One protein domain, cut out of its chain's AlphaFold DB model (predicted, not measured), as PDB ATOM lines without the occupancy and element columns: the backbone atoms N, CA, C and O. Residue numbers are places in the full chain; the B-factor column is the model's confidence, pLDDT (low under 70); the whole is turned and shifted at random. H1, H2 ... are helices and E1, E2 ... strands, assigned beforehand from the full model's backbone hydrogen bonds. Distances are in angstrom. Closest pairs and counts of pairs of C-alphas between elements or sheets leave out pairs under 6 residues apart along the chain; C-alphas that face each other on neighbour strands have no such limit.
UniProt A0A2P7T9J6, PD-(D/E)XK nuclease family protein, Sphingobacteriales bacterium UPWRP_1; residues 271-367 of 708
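This is residues 271 to 367 of the 708 residues of the protein "PD-(D/E)XK nuclease family protein" of Sphingobacteriales bacterium UPWRP_1 (UniProt A0A2P7T9J6). A small sheet of two short parallel strands, E1 and E2, sits by the last turn of one long helix, H2, and the short helix H1 lies beyond the other end of H2. H3 slants away from H2, and residues 361 to 367 stick out. The printed part has 97 residues, in the order E1, H1, H2, E2, H3; it is mostly helix, with under half of the residues in named elements. It is only just loose, close to compact, with a radius of gyration of the C-alphas of 15.3 A, and spans 44 by 35 by 28 A.

Find C-alpha 282 at (135.279, 147.291, 136.228), where E1, residues 282 to 285, begins; its neighbour strand is E2, residues 336 to 339, and each measures 10.1 A from first to last C-alpha. H2, residues 316 to 331, runs 23.0 A from C-alpha 316 at (135.169, 130.219, 160.384). H1, residues 305 to 310, measures 8.5 A. H3, residues 355 to 366, runs 16.7 A to C-alpha 366 at (128.979, 158.121, 157.249).

Look first at E1 and E2, parallel at 8 degrees: N 283 and O 336 are 2.9 A apart, within hydrogen-bond range, and N 338 and O 283 are 2.8 A apart. E1, H1, H2 and E2 form a strand-helix-strand unit, two parallel neighbour strands with helices between them in the chain; its crossover is right-handed. The closest C-alphas of H2 and E2, Leu 331 and Val 337, are 7.3 A apart. H2 and H3 are close but not clearly touching, at a steep tilt of 49 degrees, the same way; their closest C-alphas, Ala 324 and Phe 356, are 7.2 A apart. H1 is apart from H2 and from H3. In H1, H2 and H3 every O i to N i+4 pair is within hydrogen-bond range.

The two C-alphas farthest apart, those of Phe 302 and Leu 367, are 44.8 A apart. The printed part has no cut. The links E1 to H1 and E2 to H3 are long. Look for pLDDT under 70 at residues 297 to 300 and 345 to 350; the mean of the printed part is 84.5.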
ATOM      1  N   GLY A 271     137.018 133.184 141.183       82.56
ATOM      2  CA  GLY A 271     136.579 133.023 142.546       82.56
ATOM      3  C   GLY A 271     137.254 134.091 143.395       82.56
ATOM      4  O   GLY A 271     138.183 134.791 142.985       82.56
ATOM      5  N   PHE A 272     136.751 134.240 144.606       80.38
ATOM      6  CA  PHE A 272     137.138 135.344 145.463       80.38
ATOM      7  C   PHE A 272     138.611 135.292 145.894       80.38
ATOM      8  O   PHE A 272     139.269 136.321 146.025       80.38
ATOM      9  N   LEU A 273     139.144 134.085 146.081       79.25
ATOM     10  CA  LEU A 273     140.515 133.857 146.534       79.25
ATOM     11  C   LEU A 273     141.528 133.898 145.379       79.25
ATOM     12  O   LEU A 273     142.724 134.065 145.619       79.25
ATOM     13  N   GLU A 274     141.064 133.749 144.142       82.25
ATOM     14  CA  GLU A 274     141.855 133.862 142.921       82.25
ATOM     15  C   GLU A 274     142.134 135.329 142.562       82.25
ATOM     16  O   GLU A 274     143.121 135.608 141.893       82.25
ATOM     17  N   THR A 275     141.334 136.282 143.058       84.94
ATOM     18  CA  THR A 275     141.519 137.730 142.804       84.94
ATOM     19  C   THR A 275     142.728 138.364 143.505       84.94
ATOM     20  O   THR A 275     142.952 139.571 143.420       84.94
ATOM     21  N   ARG A 276     143.517 137.578 144.240       85.19
ATOM     22  CA  ARG A 276     144.643 138.084 145.031       85.19
ATOM     23  C   ARG A 276     145.633 138.834 144.157       85.19
ATOM     24  O   ARG A 276     146.070 138.315 143.139       85.19
ATOM     25  N   THR A 277     146.048 140.011 144.624       83.69
ATOM     26  CA  THR A 277     147.051 140.866 143.962       83.69
ATOM     27  C   THR A 277     146.660 141.344 142.559       83.69
ATOM     28  O   THR A 277     147.517 141.831 141.829       83.69
ATOM     29  N   LEU A 278     145.381 141.218 142.187       85.62
ATOM     30  CA  LEU A 278     144.850 141.691 140.915       85.62
ATOM     31  C   LEU A 278     143.979 142.926 141.126       85.62
ATOM     32  O   LEU A 278     143.204 143.000 142.079       85.62
ATOM     33  N   ASP A 279     144.086 143.856 140.184       87.69
ATOM     34  CA  ASP A 279     143.286 145.071 140.133       87.69
ATOM     35  C   ASP A 279     142.384 145.039 138.894       87.69
ATOM     36  O   ASP A 279     142.795 144.580 137.827       87.69
ATOM     37  N   PHE A 280     141.166 145.565 139.021       89.12
ATOM     38  CA  PHE A 280     140.195 145.606 137.927       89.12
ATOM     39  C   PHE A 280     139.542 146.981 137.849       89.12
ATOM     40  O   PHE A 280     139.015 147.463 138.848       89.12
ATOM     41  N   ASP A 281     139.506 147.581 136.658       91.12
ATOM     42  CA  ASP A 281     138.802 148.852 136.429       91.12
ATOM     43  C   ASP A 281     137.280 148.711 136.614       91.12
ATOM     44  O   ASP A 281     136.638 149.598 137.178       91.12
ATOM     45  N   ASN A 282     136.708 147.596 136.149       92.06
ATOM     46  CA  ASN A 282     135.279 147.291 136.228       92.06
ATOM     47  C   ASN A 282     135.084 145.978 136.986       92.06
ATOM     48  O   ASN A 282     135.592 144.940 136.561       92.06
ATOM     49  N   LEU A 283     134.334 146.020 138.083       93.06
ATOM     50  CA  LEU A 283     134.133 144.887 138.974       93.06
ATOM     51  C   LEU A 283     132.652 144.518 139.053       93.06
ATOM     52  O   LEU A 283     131.817 145.347 139.405       93.06
ATOM     53  N   PHE A 284     132.343 143.249 138.791       92.12
ATOM     54  CA  PHE A 284     131.018 142.667 139.002       92.12
ATOM     55  C   PHE A 284     131.112 141.611 140.100       92.12
ATOM     56  O   PHE A 284     131.691 140.545 139.895       92.12
ATOM     57  N   VAL A 285     130.536 141.890 141.268       91.62
ATOM     58  CA  VAL A 285     130.466 140.925 142.370       91.62
ATOM     59  C   VAL A 285     129.072 140.318 142.393       91.62
ATOM     60  O   VAL A 285     128.086 140.983 142.712       91.62
ATOM     61  N   LEU A 286     128.994 139.043 142.020       88.56
ATOM     62  CA  LEU A 286     127.742 138.300 141.907       88.56
ATOM     63  C   LEU A 286     127.458 137.503 143.184       88.56
ATOM     64  O   LEU A 286     128.374 136.972 143.806       88.56
ATOM     65  N   GLY A 287     126.177 137.353 143.530       86.25
ATOM     66  CA  GLY A 287     125.750 136.484 144.629       86.25
ATOM     67  C   GLY A 287     126.149 136.999 146.011       86.25
ATOM     68  O   GLY A 287     126.482 136.199 146.882       86.25
ATOM     69  N   LEU A 288     126.111 138.319 146.225       91.06
ATOM     70  CA  LEU A 288     126.330 138.969 147.524       91.06
ATOM     71  C   LEU A 288     125.147 138.767 148.481       91.06
ATOM     72  O   LEU A 288     124.569 139.708 149.027       91.06
ATOM     73  N   ASN A 289     124.800 137.507 148.695       90.44
ATOM     74  CA  ASN A 289     123.824 137.073 149.670       90.44
ATOM     75  C   ASN A 289     124.522 136.486 150.896       90.44
ATOM     76  O   ASN A 289     125.607 135.902 150.795       90.44
ATOM     77  N   GLU A 290     123.882 136.616 152.054       87.88
ATOM     78  CA  GLU A 290     124.368 136.027 153.298       87.88
ATOM     79  C   GLU A 290     124.476 134.498 153.162       87.88
ATOM     80  O   GLU A 290     123.618 133.839 152.573       87.88
ATOM     81  N   GLY A 291     125.582 133.934 153.650       82.81
ATOM     82  CA  GLY A 291     125.911 132.513 153.509       82.81
ATOM     83  C   GLY A 291     126.539 132.111 152.168       82.81
ATOM     84  O   GLY A 291     127.142 131.036 152.099       82.81
ATOM     85  N   ILE A 292     126.463 132.963 151.134       84.50
ATOM     86  CA  ILE A 292     127.208 132.808 149.872       84.50
ATOM     87  C   ILE A 292     128.522 133.592 149.945       84.50
ATOM     88  O   ILE A 292     129.594 133.021 149.733       84.50
ATOM     89  N   ILE A 293     128.443 134.884 150.284       87.12
ATOM     90  CA  ILE A 293     129.596 135.760 150.524       87.12
ATOM     91  C   ILE A 293     129.339 136.539 151.829       87.12
ATOM     92  O   ILE A 293     128.495 137.436 151.825       87.12
ATOM     93  N   PRO A 294     130.045 136.243 152.937       86.81
ATOM     94  CA  PRO A 294     131.020 135.161 153.090       86.81
ATOM     95  C   PRO A 294     130.360 133.770 153.041       86.81
ATOM     96  O   PRO A 294     129.188 133.600 153.379       86.81
ATOM     97  N   ALA A 295     131.119 132.764 152.598       80.81
ATOM     98  CA  ALA A 295     130.614 131.401 152.453       80.81
ATOM     99  C   ALA A 295     130.461 130.706 153.818       80.81
ATOM    100  O   ALA A 295     131.452 130.479 154.512       80.81
ATOM    101  N   ALA A 296     129.247 130.267 154.163       70.31
ATOM    102  CA  ALA A 296     128.933 129.612 155.440       70.31
ATOM    103  C   ALA A 296     129.328 128.119 155.479       70.31
ATOM    104  O   ALA A 296     128.517 127.255 155.818       70.31
ATOM    105  N   LYS A 297     130.564 127.768 155.095       65.56
ATOM    106  CA  LYS A 297     130.999 126.361 155.099       65.56
ATOM    107  C   LYS A 297     131.380 125.914 156.516       65.56
ATOM    108  O   LYS A 297     132.347 126.436 157.070       65.56
ATOM    109  N   PRO A 298     130.701 124.913 157.106       60.06
ATOM    110  CA  PRO A 298     131.199 124.290 158.321       60.06
ATOM    111  C   PRO A 298     132.520 123.586 158.002       60.06
ATOM    112  O   PRO A 298     132.618 122.821 157.042       60.06
ATOM    113  N   HIS A 299     133.553 123.830 158.807       63.31
ATOM    114  CA  HIS A 299     134.768 123.031 158.717       63.31
ATOM    115  C   HIS A 299     134.423 121.583 159.069       63.31
ATOM    116  O   HIS A 299     133.891 121.322 160.149       63.31
ATOM    117  N   LEU A 300     134.751 120.644 158.180       64.75
ATOM    118  CA  LEU A 300     134.700 119.211 158.463       64.75
ATOM    119  C   LEU A 300     135.826 118.876 159.449       64.75
ATOM    120  O   LEU A 300     136.924 118.489 159.063       64.75
ATOM    121  N   THR A 301     135.584 119.116 160.735       78.00
ATOM    122  CA  THR A 301     136.552 118.879 161.805       78.00
ATOM    123  C   THR A 301     135.906 118.122 162.953       78.00
ATOM    124  O   THR A 301     134.790 118.426 163.370       78.00
ATOM    125  N   PHE A 302     136.639 117.149 163.494       84.56
ATOM    126  CA  PHE A 302     136.263 116.452 164.724       84.56
ATOM    127  C   PHE A 302     136.499 117.305 165.981       84.56
ATOM    128  O   PHE A 302     136.086 116.905 167.066       84.56
ATOM    129  N   ILE A 303     137.158 118.469 165.859       86.81
ATOM    130  CA  ILE A 303     137.495 119.340 166.989       86.81
ATOM    131  C   ILE A 303     136.407 120.416 167.159       86.81
ATOM    132  O   ILE A 303     136.256 121.280 166.289       86.81
ATOM    133  N   PRO A 304     135.669 120.428 168.287       86.81
ATOM    134  CA  PRO A 304     134.656 121.439 168.573       86.81
ATOM    135  C   PRO A 304     135.174 122.877 168.458       86.81
ATOM    136  O   PRO A 304     136.312 123.177 168.823       86.81
ATOM    137  N   PHE A 305     134.301 123.795 168.026       84.69
ATOM    138  CA  PHE A 305     134.627 125.214 167.827       84.69
ATOM    139  C   PHE A 305     135.328 125.859 169.032       84.69
ATOM    140  O   PHE A 305     136.357 126.503 168.852       84.69
ATOM    141  N   ASN A 306     134.819 125.640 170.250       88.75
ATOM    142  CA  ASN A 306     135.385 126.240 171.463       88.75
ATOM    143  C   ASN A 306     136.827 125.788 171.726       88.75
ATOM    144  O   ASN A 306     137.642 126.598 172.158       88.75
ATOM    145  N   LEU A 307     137.155 124.523 171.433       91.00
ATOM    146  CA  LEU A 307     138.519 124.013 171.578       91.00
ATOM    147  C   LEU A 307     139.431 124.609 170.509       91.00
ATOM    148  O   LEU A 307     140.498 125.109 170.845       91.00
ATOM    149  N   ARG A 308     138.990 124.645 169.246       89.94
ATOM    150  CA  ARG A 308     139.769 125.283 168.173       89.94
ATOM    151  C   ARG A 308     140.101 126.731 168.513       89.94
ATOM    152  O   ARG A 308     141.264 127.108 168.481       89.94
ATOM    153  N   LYS A 309     139.092 127.501 168.929       88.06
ATOM    154  CA  LYS A 309     139.271 128.892 169.348       88.06
ATOM    155  C   LYS A 309     140.209 129.011 170.555       88.06
ATOM    156  O   LYS A 309     141.101 129.848 170.538       88.06
ATOM    157  N   GLY A 310     140.030 128.172 171.578       93.56
ATOM    158  CA  GLY A 310     140.857 128.188 172.791       93.56
ATOM    159  C   GLY A 310     142.334 127.856 172.547       93.56
ATOM    160  O   GLY A 310     143.192 128.399 173.232       93.56
ATOM    161  N   PHE A 311     142.631 127.018 171.551       94.38
ATOM    162  CA  PHE A 311     143.996 126.635 171.166       94.38
ATOM    163  C   PHE A 311     144.550 127.424 169.964       94.38
ATOM    164  O   PHE A 311     145.585 127.049 169.422       94.38
ATOM    165  N   GLY A 312     143.877 128.495 169.524       91.12
ATOM    166  CA  GLY A 312     144.341 129.329 168.406       91.12
ATOM    167  C   GLY A 312     144.337 128.626 167.042       91.12
ATOM    168  O   GLY A 312     145.079 129.009 166.143       91.12
ATOM    169  N   MET A 313     143.532 127.576 166.880       90.06
ATOM    170  CA  MET A 313     143.365 126.891 165.600       90.06
ATOM    171  C   MET A 313     142.422 127.680 164.679       90.06
ATOM    172  O   MET A 313     141.465 128.276 165.180       90.06
ATOM    173  N   PRO A 314     142.596 127.600 163.344       86.75
ATOM    174  CA  PRO A 314     141.718 128.271 162.390       86.75
ATOM    175  C   PRO A 314     140.241 127.901 162.562       86.75
ATOM    176  O   PRO A 314     139.862 126.727 162.693       86.75
ATOM    177  N   THR A 315     139.395 128.921 162.522       87.31
ATOM    178  CA  THR A 315     137.940 128.853 162.636       87.31
ATOM    179  C   THR A 315     137.260 129.560 161.461       87.31
ATOM    180  O   THR A 315     137.910 130.165 160.613       87.31
ATOM    181  N   PHE A 316     135.925 129.509 161.419       84.00
ATOM    182  CA  PHE A 316     135.169 130.219 160.384       84.00
ATOM    183  C   PHE A 316     135.320 131.745 160.510       84.00
ATOM    184  O   PHE A 316     135.147 132.449 159.525       84.00
ATOM    185  N   LEU A 317     135.684 132.255 161.696       86.00
ATOM    186  CA  LEU A 317     135.936 133.682 161.914       86.00
ATOM    187  C   LEU A 317     137.154 134.162 161.112       86.00
ATOM    188  O   LEU A 317     137.131 135.254 160.555       86.00
ATOM    189  N   ASP A 318     138.194 133.333 161.018       87.19
ATOM    190  CA  ASP A 318     139.397 133.635 160.238       87.19
ATOM    191  C   ASP A 318     139.084 133.637 158.737       87.19
ATOM    192  O   ASP A 318     139.568 134.481 157.985       87.19
ATOM    193  N   GLN A 319     138.213 132.724 158.300       83.38
ATOM    194  CA  GLN A 319     137.714 132.705 156.930       83.38
ATOM    195  C   GLN A 319     136.878 133.954 156.624       83.38
ATOM    196  O   GLN A 319     137.129 134.603 155.611       83.38
ATOM    197  N   ASP A 320     135.946 134.334 157.501       87.38
ATOM    198  CA  ASP A 320     135.168 135.571 157.369       87.38
ATOM    199  C   ASP A 320     136.092 136.797 157.255       87.38
ATOM    200  O   ASP A 320     135.858 137.660 156.409       87.38
ATOM    201  N   ALA A 321     137.180 136.848 158.033       88.81
ATOM    202  CA  ALA A 321     138.172 137.922 157.965       88.81
ATOM    203  C   ALA A 321     138.927 137.957 156.623       88.81
ATOM    204  O   ALA A 321     139.098 139.030 156.045       88.81
ATOM    205  N   ILE A 322     139.333 136.797 156.086       87.88
ATOM    206  CA  ILE A 322     139.953 136.695 154.752       87.88
ATOM    207  C   ILE A 322     138.985 137.187 153.668       87.88
ATOM    208  O   ILE A 322     139.385 137.917 152.759       87.88
ATOM    209  N   PHE A 323     137.706 136.812 153.766       89.44
ATOM    210  CA  PHE A 323     136.680 137.269 152.831       89.44
ATOM    211  C   PHE A 323     136.429 138.782 152.950       89.44
ATOM    212  O   PHE A 323     136.337 139.477 151.941       89.44
ATOM    213  N   ALA A 324     136.375 139.327 154.162       90.88
ATOM    214  CA  ALA A 324     136.245 140.767 154.352       90.88
ATOM    215  C   ALA A 324     137.441 141.516 153.737       90.88
ATOM    216  O   ALA A 324     137.251 142.460 152.973       90.88
ATOM    217  N   TYR A 325     138.669 141.054 153.997       91.19
ATOM    218  CA  TYR A 325     139.886 141.660 153.453       91.19
ATOM    219  C   TYR A 325     139.857 141.742 151.923       91.19
ATOM    220  O   TYR A 325     140.012 142.824 151.359       91.19
ATOM    221  N   HIS A 326     139.614 140.619 151.242       89.94
ATOM    222  CA  HIS A 326     139.584 140.601 149.780       89.94
ATOM    223  C   HIS A 326     138.399 141.401 149.210       89.94
ATOM    224  O   HIS A 326     138.556 142.019 148.159       89.94
ATOM    225  N   PHE A 327     137.260 141.473 149.916       91.69
ATOM    226  CA  PHE A 327     136.105 142.278 149.492       91.69
ATOM    227  C   PHE A 327     136.482 143.747 149.396       91.69
ATOM    228  O   PHE A 327     136.378 144.340 148.328       91.69
ATOM    229  N   TYR A 328     136.977 144.317 150.494       91.00
ATOM    230  CA  TYR A 328     137.345 145.727 150.526       91.00
ATOM    231  C   TYR A 328     138.550 146.029 149.641       91.00
ATOM    232  O   TYR A 328     138.588 147.089 149.021       91.00
ATOM    233  N   HIS A 329     139.508 145.108 149.533       90.38
ATOM    234  CA  HIS A 329     140.672 145.313 148.679       90.38
ATOM    235  C   HIS A 329     140.295 145.439 147.197       90.38
ATOM    236  O   HIS A 329     140.783 146.344 146.524       90.38
ATOM    237  N   LEU A 330     139.363 144.609 146.710       91.00
ATOM    238  CA  LEU A 330     138.840 144.709 145.344       91.00
ATOM    239  C   LEU A 330     138.195 146.073 145.059       91.00
ATOM    240  O   LEU A 330     138.354 146.616 143.970       91.00
ATOM    241  N   LEU A 331     137.505 146.656 146.043       91.12
ATOM    242  CA  LEU A 331     136.838 147.951 145.883       91.12
ATOM    243  C   LEU A 331     137.816 149.131 145.769       91.12
ATOM    244  O   LEU A 331     137.476 150.135 145.155       91.12
ATOM    245  N   GLN A 332     139.016 149.034 146.350       88.62
ATOM    246  CA  GLN A 332     139.938 150.171 146.495       88.62
ATOM    247  C   GLN A 332     140.477 150.721 145.167       88.62
ATOM    248  O   GLN A 332     140.854 151.891 145.108       88.62
ATOM    249  N   ARG A 333     140.553 149.893 144.120       87.56
ATOM    250  CA  ARG A 333     141.136 150.272 142.818       87.56
ATOM    251  C   ARG A 333     140.159 150.209 141.650       87.56
ATOM    252  O   ARG A 333     140.507 150.643 140.554       87.56
ATOM    253  N   SER A 334     138.946 149.718 141.877       91.62
ATOM    254  CA  SER A 334     137.914 149.684 140.847       91.62
ATOM    255  C   SER A 334     137.284 151.051 140.623       91.62
ATOM    256  O   SER A 334     136.947 151.764 141.564       91.62
ATOM    257  N   LYS A 335     137.092 151.403 139.349       92.00
ATOM    258  CA  LYS A 335     136.418 152.638 138.929       92.00
ATOM    259  C   LYS A 335     134.906 152.453 138.910       92.00
ATOM    260  O   LYS A 335     134.179 153.320 139.380       92.00
ATOM    261  N   ASN A 336     134.445 151.311 138.395       93.12
ATOM    262  CA  ASN A 336     133.031 150.950 138.341       93.12
ATOM    263  C   ASN A 336     132.806 149.645 139.100       93.12
ATOM    264  O   ASN A 336     133.435 148.631 138.793       93.12
ATOM    265  N   VAL A 337     131.898 149.663 140.074       94.25
ATOM    266  CA  VAL A 337     131.588 148.500 140.909       94.25
ATOM    267  C   VAL A 337     130.098 148.197 140.839       94.25
ATOM    268  O   VAL A 337     129.262 149.025 141.192       94.25
ATOM    269  N   TYR A 338     129.774 146.972 140.439       94.12
ATOM    270  CA  TYR A 338     128.422 146.439 140.379       94.12
ATOM    271  C   TYR A 338     128.292 145.300 141.385       94.12
ATOM    272  O   TYR A 338     128.981 144.284 141.290       94.12
ATOM    273  N   LEU A 339     127.397 145.467 142.357       93.31
ATOM    274  CA  LEU A 339     127.201 144.519 143.448       93.31
ATOM    275  C   LEU A 339     125.800 143.911 143.360       93.31
ATOM    276  O   LEU A 339     124.805 144.619 143.515       93.31
ATOM    277  N   LEU A 340     125.717 142.608 143.088       90.81
ATOM    278  CA  LEU A 340     124.461 141.922 142.793       90.81
ATOM    279  C   LEU A 340     124.132 140.895 143.879       90.81
ATOM    280  O   LEU A 340     124.948 140.028 144.197       90.81
ATOM    281  N   TYR A 341     122.906 140.947 144.394       90.00
ATOM    282  CA  TYR A 341     122.358 139.972 145.335       90.00
ATOM    283  C   TYR A 341     120.930 139.593 144.929       90.00
ATOM    284  O   TYR A 341     120.220 140.393 144.322       90.00
ATOM    285  N   ASN A 342     120.517 138.364 145.238       85.31
ATOM    286  CA  ASN A 342     119.149 137.909 144.995       85.31
ATOM    287  C   ASN A 342     118.204 138.479 146.065       85.31
ATOM    288  O   ASN A 342     118.528 138.403 147.245       85.31
ATOM    289  N   THR A 343     117.056 139.024 145.662       82.94
ATOM    290  CA  THR A 343     116.004 139.542 146.556       82.94
ATOM    291  C   THR A 343     114.843 138.567 146.759       82.94
ATOM    292  O   THR A 343     113.939 138.857 147.537       82.94
ATOM    293  N   GLU A 344     114.820 137.437 146.047       76.25
ATOM    294  CA  GLU A 344     113.758 136.440 146.171       76.25
ATOM    295  C   GLU A 344     113.820 135.723 147.527       76.25
ATOM    296  O   GLU A 344     114.897 135.257 147.920       76.25
ATOM    297  N   PRO A 345     112.680 135.567 148.225       60.69
ATOM    298  CA  PRO A 345     112.638 134.855 149.495       60.69
ATOM    299  C   PRO A 345     113.047 133.388 149.294       60.69
ATOM    300  O   PRO A 345     112.370 132.628 148.603       60.69
ATOM    301  N   GLY A 346     114.175 132.988 149.886       56.22
ATOM    302  CA  GLY A 346     114.607 131.592 149.941       56.22
ATOM    303  C   GLY A 346     113.997 130.829 151.125       56.22
ATOM    304  O   GLY A 346     113.173 131.350 151.876       56.22
ATOM    305  N   ASN A 347     114.442 129.583 151.342       46.25
ATOM    306  CA  ASN A 347     114.222 128.884 152.619       46.25
ATOM    307  C   ASN A 347     114.771 129.740 153.781       46.25
ATOM    308  O   ASN A 347     115.730 130.475 153.572       46.25
ATOM    309  N   VAL A 348     114.193 129.639 154.987       39.31
ATOM    310  CA  VAL A 348     114.509 130.468 156.178       39.31
ATOM    311  C   VAL A 348     115.991 130.893 156.254       39.31
ATOM    312  O   VAL A 348     116.862 130.048 156.453       39.31
ATOM    313  N   GLY A 349     116.257 132.199 156.108       46.53
ATOM    314  CA  GLY A 349     117.596 132.810 156.186       46.53
ATOM    315  C   GLY A 349     118.443 132.767 154.901       46.53
ATOM    316  O   GLY A 349     119.581 133.224 154.912       46.53
ATOM    317  N   SER A 350     117.927 132.223 153.795       57.75
ATOM    318  CA  SER A 350     118.599 132.196 152.487       57.75
ATOM    319  C   SER A 350     118.173 133.382 151.623       57.75
ATOM    320  O   SER A 350     116.995 133.733 151.585       57.75
ATOM    321  N   ASN A 351     119.125 133.925 150.858       71.94
ATOM    322  CA  ASN A 351     118.980 135.086 149.964       71.94
ATOM    323  C   ASN A 351     118.810 136.441 150.667       71.94
ATOM    324  O   ASN A 351     118.451 137.430 150.035       71.94
ATOM    325  N   GLU A 352     119.141 136.539 151.951       84.81
ATOM    326  CA  GLU A 352     119.310 137.850 152.574       84.81
ATOM    327  C   GLU A 352     120.523 138.571 151.987       84.81
ATOM    328  O   GLU A 352     121.421 137.960 151.401       84.81
ATOM    329  N   LYS A 353     120.538 139.893 152.122       89.62
ATOM    330  CA  LYS A 353     121.660 140.725 151.704       89.62
ATOM    331  C   LYS A 353     122.902 140.371 152.522       89.62
ATOM    332  O   LYS A 353     122.820 140.284 153.742       89.62
ATOM    333  N   SER A 354     124.048 140.213 151.859       92.38
ATOM    334  CA  SER A 354     125.324 139.981 152.544       92.38
ATOM    335  C   SER A 354     125.616 141.078 153.568       92.38
ATOM    336  O   SER A 354     125.458 142.272 153.282       92.38
ATOM    337  N   ARG A 355     126.145 140.683 154.729       91.25
ATOM    338  CA  ARG A 355     126.664 141.619 155.736       91.25
ATOM    339  C   ARG A 355     127.686 142.620 155.181       91.25
ATOM    340  O   ARG A 355     127.715 143.756 155.643       91.25
ATOM    341  N   PHE A 356     128.475 142.253 154.165       92.56
ATOM    342  CA  PHE A 356     129.458 143.160 153.556       92.56
ATOM    343  C   PHE A 356     128.796 144.307 152.798       92.56
ATOM    344  O   PHE A 356     129.270 145.438 152.845       92.56
ATOM    345  N   LEU A 357     127.658 144.043 152.150       92.25
ATOM    346  CA  LEU A 357     126.876 145.094 151.509       92.25
ATOM    347  C   LEU A 357     126.250 146.043 152.526       92.25
ATOM    348  O   LEU A 357     126.202 147.244 152.290       92.25
ATOM    349  N   LEU A 358     125.741 145.508 153.636       91.69
ATOM    350  CA  LEU A 358     125.171 146.328 154.707       91.69
ATOM    351  C   LEU A 358     126.234 147.243 155.324       91.69
ATOM    352  O   LEU A 358     125.988 148.435 155.496       91.69
ATOM    353  N   GLN A 359     127.420 146.696 155.594       92.81
ATOM    354  CA  GLN A 359     128.541 147.452 156.141       92.81
ATOM    355  C   GLN A 359     129.015 148.546 155.172       92.81
ATOM    356  O   GLN A 359     129.111 149.700 155.577       92.81
ATOM    357  N   LEU A 360     129.212 148.219 153.888       91.12
ATOM    358  CA  LEU A 360     129.620 149.191 152.868       91.12
ATOM    359  C   LEU A 360     128.631 150.363 152.755       91.12
ATOM    360  O   LEU A 360     129.041 151.516 152.661       91.12
ATOM    361  N   GLU A 361     127.325 150.088 152.785       89.56
ATOM    362  CA  GLU A 361     126.302 151.141 152.752       89.56
ATOM    363  C   GLU A 361     126.373 152.063 153.965       89.56
ATOM    364  O   GLU A 361     126.255 153.279 153.826       89.56
ATOM    365  N   GLN A 362     126.563 151.491 155.152       89.81
ATOM    366  CA  GLN A 362     126.681 152.262 156.380       89.81
ATOM    367  C   GLN A 362     127.945 153.132 156.381       89.81
ATOM    368  O   GLN A 362     127.873 154.311 156.727       89.81
ATOM    369  N   GLU A 363     129.080 152.572 155.959       88.69
ATOM    370  CA  GLU A 363     130.358 153.281 155.871       88.69
ATOM    371  C   GLU A 363     130.284 154.438 154.868       88.69
ATOM    372  O   GLU A 363     130.619 155.568 155.222       88.69
ATOM    373  N   LEU A 364     129.757 154.207 153.659       86.38
ATOM    374  CA  LEU A 364     129.603 155.256 152.644       86.38
ATOM    375  C   LEU A 364     128.684 156.394 153.106       86.38
ATOM    376  O   LEU A 364     129.010 157.557 152.886       86.38
ATOM    377  N   ASN A 365     127.580 156.080 153.794       84.00
ATOM    378  CA  ASN A 365     126.668 157.092 154.340       84.00
ATOM    379  C   ASN A 365     127.315 157.956 155.434       84.00
ATOM    380  O   ASN A 365     126.899 159.093 155.645       84.00
ATOM    381  N   SER A 366     128.301 157.417 156.154       82.50
ATOM    382  CA  SER A 366     128.979 158.121 157.249       82.50
ATOM    383  C   SER A 366     130.072 159.092 156.783       82.50
ATOM    384  O   SER A 366     130.567 159.879 157.589       82.50
ATOM    385  N   LEU A 367     130.446 159.061 155.498       80.94
ATOM    386  CA  LEU A 367     131.526 159.876 154.946       80.94
ATOM    387  C   LEU A 367     130.988 161.211 154.392       80.94
ATOM    388  O   LEU A 367     130.255 161.213 153.403       80.94
TER     389      LEU A 367